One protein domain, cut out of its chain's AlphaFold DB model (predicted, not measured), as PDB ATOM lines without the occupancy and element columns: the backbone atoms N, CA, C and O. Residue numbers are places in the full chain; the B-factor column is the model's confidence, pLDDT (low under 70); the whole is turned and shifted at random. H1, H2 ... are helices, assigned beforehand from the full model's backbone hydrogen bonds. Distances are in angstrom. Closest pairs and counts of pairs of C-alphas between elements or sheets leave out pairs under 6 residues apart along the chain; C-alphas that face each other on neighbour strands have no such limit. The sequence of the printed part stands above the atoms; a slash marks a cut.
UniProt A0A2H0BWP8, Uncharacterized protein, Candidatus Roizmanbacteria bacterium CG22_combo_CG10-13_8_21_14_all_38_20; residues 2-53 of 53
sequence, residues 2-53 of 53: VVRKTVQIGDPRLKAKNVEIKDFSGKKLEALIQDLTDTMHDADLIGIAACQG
ATOM      1  N   VAL A   2      43.222  33.620 -11.479       83.00
ATOM      2  CA  VAL A   2      42.233  34.694 -11.361       83.00
ATOM      3  C   VAL A   2      42.525  35.431 -10.055       83.00
ATOM      4  O   VAL A   2      42.647  34.784  -9.015       83.00
ATOM      5  N   VAL A   3      42.588  36.765 -10.100       85.12
ATOM      6  CA  VAL A   3      42.625  37.599  -8.890       85.12
ATOM      7  C   VAL A   3      41.316  37.416  -8.131       85.12
ATOM      8  O   VAL A   3      40.225  37.629  -8.671       85.12
ATOM      9  N   ARG A   4      41.412  36.989  -6.876       87.88
ATOM     10  CA  ARG A   4      40.261  36.715  -6.021       87.88
ATOM     11  C   ARG A   4      39.942  37.915  -5.144       87.88
ATOM     12  O   ARG A   4      40.807  38.696  -4.771       87.88
ATOM     13  N   LYS A   5      38.667  38.066  -4.789       90.81
ATOM     14  CA  LYS A   5      38.250  39.139  -3.885       90.81
ATOM     15  C   LYS A   5      38.634  38.779  -2.454       90.81
ATOM     16  O   LYS A   5      38.147  37.781  -1.929       90.81
ATOM     17  N   THR A   6      39.424  39.635  -1.812       91.25
ATOM     18  CA  THR A   6      39.813  39.426  -0.419       91.25
ATOM     19  C   THR A   6      38.622  39.544   0.527       91.25
ATOM     20  O   THR A   6      37.791  40.458   0.430       91.25
ATOM     21  N   VAL A   7      38.526  38.599   1.460       93.75
ATOM     22  CA  VAL A   7      37.464  38.584   2.467       93.75
ATOM     23  C   VAL A   7      37.768  39.593   3.576       93.75
ATOM     24  O   VAL A   7      38.910  39.735   4.002       93.75
ATOM     25  N   GLN A   8      36.741  40.299   4.050       93.94
ATOM     26  CA  GLN A   8      36.878  41.390   5.020       93.94
ATOM     27  C   GLN A   8      36.449  40.965   6.431       93.94
ATOM     28  O   GLN A   8      35.798  39.932   6.625       93.94
ATOM     29  N   ILE A   9      36.809  41.776   7.432       93.25
ATOM     30  CA  ILE A   9      36.447  41.536   8.832       93.25
ATOM     31  C   ILE A   9      34.926  41.359   8.993       93.25
ATOM     32  O   ILE A   9      34.133  42.090   8.407       93.25
ATOM     33  N   GLY A  10      34.527  40.369   9.794       93.44
ATOM     34  CA  GLY A  10      33.123  39.981   9.977       93.44
ATOM     35  C   GLY A  10      32.731  38.709   9.226       93.44
ATOM     36  O   GLY A  10      31.742  38.082   9.600       93.44
ATOM     37  N   ASP A  11      33.527  38.263   8.249       94.75
ATOM     38  CA  ASP A  11      33.298  36.969   7.609       94.75
ATOM     39  C   ASP A  11      33.703  35.807   8.545       94.75
ATOM     40  O   ASP A  11      34.843  35.766   9.030       94.75
ATOM     41  N   PRO A  12      32.803  34.842   8.817       94.06
ATOM     42  CA  PRO A  12      33.081  33.732   9.728       94.06
ATOM     43  C   PRO A  12      34.221  32.821   9.253       94.06
ATOM     44  O   PRO A  12      34.865  32.183  10.087       94.06
ATOM     45  N   ARG A  13      34.526  32.781   7.948       92.50
ATOM     46  CA  ARG A  13      35.617  31.965   7.389       92.50
ATOM     47  C   ARG A  13      36.987  32.389   7.905       92.50
ATOM     48  O   ARG A  13      37.849  31.534   8.066       92.50
ATOM     49  N   LEU A  14      37.164  33.666   8.252       93.88
ATOM     50  CA  LEU A  14      38.411  34.166   8.842       93.88
ATOM     51  C   LEU A  14      38.682  33.587  10.239       93.88
ATOM     52  O   LEU A  14      39.826  33.569  10.683       93.88
ATOM     53  N   LYS A  15      37.637  33.123  10.938       94.19
ATOM     54  CA  LYS A  15      37.731  32.499  12.269       94.19
ATOM     55  C   LYS A  15      37.584  30.976  12.228       94.19
ATOM     56  O   LYS A  15      37.746  30.323  13.258       94.19
ATOM     57  N   ALA A  16      37.244  30.411  11.072       94.31
ATOM     58  CA  ALA A  16      37.125  28.973  10.906       94.31
ATOM     59  C   ALA A  16      38.512  28.314  10.951       94.31
ATOM     60  O   ALA A  16      39.508  28.877  10.500       94.31
ATOM     61  N   LYS A  17      38.579  27.095  11.492       95.31
ATOM     62  CA  LYS A  17      39.822  26.320  11.514       95.31
ATOM     63  C   LYS A  17      40.111  25.773  10.116       95.31
ATOM     64  O   LYS A  17      39.251  25.124   9.523       95.31
ATOM     65  N   ASN A  18      41.333  25.980   9.625       93.69
ATOM     66  CA  ASN A  18      41.763  25.406   8.353       93.69
ATOM     67  C   ASN A  18      41.837  23.877   8.422       93.69
ATOM     68  O   ASN A  18      42.202  23.292   9.446       93.69
ATOM     69  N   VAL A  19      41.513  23.244   7.296       94.06
ATOM     70  CA  VAL A  19      41.692  21.807   7.091       94.06
ATOM     71  C   VAL A  19      43.097  21.561   6.553       94.06
ATOM     72  O   VAL A  19      43.602  22.324   5.733       94.06
ATOM     73  N   GLU A  20      43.725  20.491   7.025       95.88
ATOM     74  CA  GLU A  20      45.029  20.054   6.540       95.88
ATOM     75  C   GLU A  20      44.939  19.548   5.093       95.88
ATOM     76  O   GLU A  20      44.063  18.749   4.747       95.88
ATOM     77  N   ILE A  21      45.872  19.994   4.251       93.94
ATOM     78  CA  ILE A  21      46.023  19.484   2.890       93.94
ATOM     79  C   ILE A  21      46.809  18.174   2.947       93.94
ATOM     80  O   ILE A  21      47.933  18.143   3.438       93.94
ATOM     81  N   LYS A  22      46.207  17.094   2.442       95.62
ATOM     82  CA  LYS A  22      46.810  15.748   2.431       95.62
ATOM     83  C   LYS A  22      47.390  15.344   1.078       95.62
ATOM     84  O   LYS A  22      48.232  14.458   1.024       95.62
ATOM     85  N   ASP A  23      46.927  15.971   0.000       93.62
ATOM     86  CA  ASP A  23      47.381  15.705  -1.362       93.62
ATOM     87  C   ASP A  23      47.957  16.982  -1.973       93.62
ATOM     88  O   ASP A  23      47.254  17.982  -2.138       93.62
ATOM     89  N   PHE A  24      49.244  16.925  -2.306       93.38
ATOM     90  CA  PHE A  24      50.000  18.025  -2.898       93.38
ATOM     91  C   PHE A  24      50.227  17.855  -4.404       93.38
ATOM     92  O   PHE A  24      50.784  18.743  -5.039       93.38
ATOM     93  N   SER A  25      49.792  16.735  -4.988       92.25
ATOM     94  CA  SER A  25      50.000  16.412  -6.408       92.25
ATOM     95  C   SER A  25      48.913  16.975  -7.332       92.25
ATOM     96  O   SER A  25      49.009  16.902  -8.558       92.25
ATOM     97  N   GLY A  26      47.845  17.528  -6.756       91.62
ATOM     98  CA  GLY A  26      46.701  18.011  -7.511       91.62
ATOM     99  C   GLY A  26      46.950  19.362  -8.182       91.62
ATOM    100  O   GLY A  26      47.184  20.360  -7.506       91.62
ATOM    101  N   LYS A  27      46.693  19.446  -9.495       93.69
ATOM    102  CA  LYS A  27      46.668  20.713 -10.266       93.69
ATOM    103  C   LYS A  27      45.771  21.801  -9.659       93.69
ATOM    104  O   LYS A  27      45.950  22.985  -9.919       93.69
ATOM    105  N   LYS A  28      44.775  21.407  -8.856       91.50
ATOM    106  CA  LYS A  28      43.909  22.343  -8.125       91.50
ATOM    107  C   LYS A  28      44.669  23.112  -7.045       91.50
ATOM    108  O   LYS A  28      44.373  24.283  -6.839       91.50
ATOM    109  N   LEU A  29      45.615  22.462  -6.364       94.25
ATOM    110  CA  LEU A  29      46.432  23.106  -5.342       94.25
ATOM    111  C   LEU A  29      47.394  24.107  -5.983       94.25
ATOM    112  O   LEU A  29      47.462  25.244  -5.535       94.25
ATOM    113  N   GLU A  30      48.059  23.720  -7.071       94.50
ATOM    114  CA  GLU A  30      48.930  24.617  -7.843       94.50
ATOM    115  C   GLU A  30      48.163  25.843  -8.355       94.50
ATOM    116  O   GLU A  30      48.593  26.977  -8.162       94.50
ATOM    117  N   ALA A  31      46.978  25.626  -8.938       94.94
ATOM    118  CA  ALA A  31      46.125  26.715  -9.401       94.94
ATOM    119  C   ALA A  31      45.679  27.640  -8.256       94.94
ATOM    120  O   ALA A  31      45.622  28.851  -8.446       94.94
ATOM    121  N   LEU A  32      45.384  27.088  -7.072       94.19
ATOM    122  CA  LEU A  32      45.040  27.873  -5.886       94.19
ATOM    123  C   LEU A  32      46.222  28.719  -5.406       94.19
ATOM    124  O   LEU A  32      46.024  29.885  -5.083       94.19
ATOM    125  N   ILE A  33      47.426  28.148  -5.352       95.12
ATOM    126  CA  ILE A  33      48.634  28.881  -4.954       95.12
ATOM    127  C   ILE A  33      48.862  30.047  -5.913       95.12
ATOM    128  O   ILE A  33      49.052  31.168  -5.451       95.12
ATOM    129  N   GLN A  34      48.750  29.809  -7.223       96.44
ATOM    130  CA  GLN A  34      48.897  30.872  -8.211       96.44
ATOM    131  C   GLN A  34      47.837  31.968  -8.037       96.44
ATOM    132  O   GLN A  34      48.190  33.140  -7.987       96.44
ATOM    133  N   ASP A  35      46.559  31.604  -7.866       96.25
ATOM    134  CA  ASP A  35      45.486  32.581  -7.620       96.25
ATOM    135  C   ASP A  35      45.768  33.440  -6.376       96.25
ATOM    136  O   ASP A  35      45.537  34.649  -6.384       96.25
ATOM    137  N   LEU A  36      46.265  32.825  -5.298       96.31
ATOM    138  CA  LEU A  36      46.606  33.532  -4.064       96.31
ATOM    139  C   LEU A  36      47.797  34.472  -4.275       96.31
ATOM    140  O   LEU A  36      47.722  35.626  -3.865       96.31
ATOM    141  N   THR A  37      48.860  34.022  -4.942       96.25
ATOM    142  CA  THR A  37      50.021  34.865  -5.258       96.25
ATOM    143  C   THR A  37      49.633  36.051  -6.140       96.25
ATOM    144  O   THR A  37      50.033  37.177  -5.847       96.25
ATOM    145  N   ASP A  38      48.812  35.828  -7.166       96.38
ATOM    146  CA  ASP A  38      48.329  36.896  -8.046       96.38
ATOM    147  C   ASP A  38      47.492  37.914  -7.258       96.38
ATOM    148  O   ASP A  38      47.700  39.119  -7.370       96.38
ATOM    149  N   THR A  39      46.591  37.429  -6.396       96.19
ATOM    150  CA  THR A  39      45.755  38.277  -5.529       96.19
ATOM    151  C   THR A  39      46.582  39.077  -4.524       96.19
ATOM    152  O   THR A  39      46.276  40.233  -4.248       96.19
ATOM    153  N   MET A  40      47.631  38.470  -3.965       96.56
ATOM    154  CA  MET A  40      48.527  39.120  -3.014       96.56
ATOM    155  C   MET A  40      49.242  40.312  -3.653       96.56
ATOM    156  O   MET A  40      49.272  41.384  -3.055       96.56
ATOM    157  N   HIS A  41      49.780  40.137  -4.864       96.31
ATOM    158  CA  HIS A  41      50.457  41.214  -5.584       96.31
ATOM    159  C   HIS A  41      49.486  42.298  -6.071       96.31
ATOM    160  O   HIS A  41      49.816  43.475  -5.981       96.31
ATOM    161  N   ASP A  42      48.294  41.923  -6.548       95.81
ATOM    162  CA  ASP A  42      47.266  42.884  -6.984       95.81
ATOM    163  C   ASP A  42      46.807  43.798  -5.835       95.81
ATOM    164  O   ASP A  42      46.634  45.002  -6.014       95.81
ATOM    165  N   ALA A  43      46.679  43.235  -4.631       94.38
ATOM    166  CA  ALA A  43      46.295  43.966  -3.428       94.38
ATOM    167  C   ALA A  43      47.473  44.649  -2.694       94.38
ATOM    168  O   ALA A  43      47.266  45.154  -1.590       94.38
ATOM    169  N   ASP A  44      48.682  44.653  -3.274       95.56
ATOM    170  CA  ASP A  44      49.917  45.205  -2.687       95.56
ATOM    171  C   ASP A  44      50.211  44.673  -1.266       95.56
ATOM    172  O   ASP A  44      50.559  45.400  -0.331       95.56
ATOM    173  N   LEU A  45      50.014  43.365  -1.078       94.44
ATOM    174  CA  LEU A  45      50.239  42.664   0.183       94.44
ATOM    175  C   LEU A  45      51.586  41.934   0.177       94.44
ATOM    176  O   LEU A  45      52.082  41.481  -0.849       94.44
ATOM    177  N   ILE A  46      52.140  41.720   1.370       96.12
ATOM    178  CA  ILE A  46      53.354  40.907   1.572       96.12
ATOM    179  C   ILE A  46      53.051  39.438   1.912       96.12
ATOM    180  O   ILE A  46      53.964  38.629   2.064       96.12
ATOM    181  N   GLY A  47      51.772  39.097   2.086       95.56
ATOM    182  CA  GLY A  47      51.320  37.757   2.437       95.56
ATOM    183  C   GLY A  47      49.802  37.621   2.345       95.56
ATOM    184  O   GLY A  47      49.069  38.581   2.577       95.56
ATOM    185  N   ILE A  48      49.335  36.412   2.028       96.19
ATOM    186  CA  ILE A  48      47.914  36.057   1.991       96.19
ATOM    187  C   ILE A  48      47.720  34.608   2.454       96.19
ATOM    188  O   ILE A  48      48.516  33.724   2.135       96.19
ATOM    189  N   ALA A  49      46.658  34.355   3.212       95.25
ATOM    190  CA  ALA A  49      46.232  33.015   3.595       95.25
ATOM    191  C   ALA A  49      45.054  32.545   2.732       95.25
ATOM    192  O   ALA A  49      44.213  33.337   2.317       95.25
ATOM    193  N   ALA A  50      44.926  31.230   2.537       93.25
ATOM    194  CA  ALA A  50      43.859  30.654   1.714       93.25
ATOM    195  C   ALA A  50      42.432  30.993   2.190       93.25
ATOM    196  O   ALA A  50      41.514  30.996   1.385       93.25
ATOM    197  N   CYS A  51      42.227  31.288   3.480       92.94
ATOM    198  CA  CYS A  51      40.925  31.720   4.003       92.94
ATOM    199  C   CYS A  51      40.583  33.186   3.681       92.94
ATOM    200  O   CYS A  51      39.438  33.596   3.874       92.94
ATOM    201  N   GLN A  52      41.568  33.969   3.231       92.50
ATOM    202  CA  GLN A  52      41.434  35.387   2.896       92.50
ATOM    203  C   GLN A  52      41.180  35.628   1.403       92.50
ATOM    204  O   GLN A  52      40.783  36.740   1.065       92.50
ATOM    205  N   GLY A  53      41.398  34.629   0.541       77.88
ATOM    206  CA  GLY A  53      41.172  34.690  -0.908       77.88
ATOM    207  C   GLY A  53      40.102  33.729  -1.402       77.88
ATOM    208  O   GLY A  53      39.537  32.949  -0.608       77.88
TER     209      GLY A  53
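AT A GLANCE: This is residues 2 to 53 of the 53 residues of an uncharacterized protein of Candidatus Roizmanbacteria bacterium CG22_combo_CG10-13_8_21_14_all_38_20 (UniProt A0A2H0BWP8). The domain has little regular structure: the chain makes one wide ring of loop, closed along one side by the long helix H2, with the short helix H1 set in the opposite side. After H2 the tail folds back, and residues 48 to 53 fill part of the ring's middle. The printed part has 52 residues with two named helices, H1 then H2, and no named strand; the class is all helix, with 20 residues in named elements. It is only just compact, close to loose, with a radius of gyration of the C-alphas of 11.7 A, and spans 32 by 25 by 17 A.

HOW THE PARTS SIT: H1, residues 12 to 15, and H2, residues 27 to 42, are apart. In H2 every O i to N i+4 pair is within hydrogen-bond range; H1 is too short for such a pair, and its 1 O i to N i+3 pair is within range.

IN THESE COORDINATES: The printed part begins at C-alpha 2 (42.233, 34.694, -11.361). H1 begins at C-alpha 12 (33.081, 33.732, 9.728) and measures 5.4 A. H2 measures 22.4 A and ends at C-alpha 42 (47.266, 42.884, -6.984).

THE WHOLE: The C-alphas farthest apart, Gly 10 and Ser 25, are 33.3 A apart. The link from H1 to H2 is long, and residues 22 to 28, of which 27 and 28 belong to H2, stand free. The printed part has no cut, and no printed residue is under 70 in pLDDT.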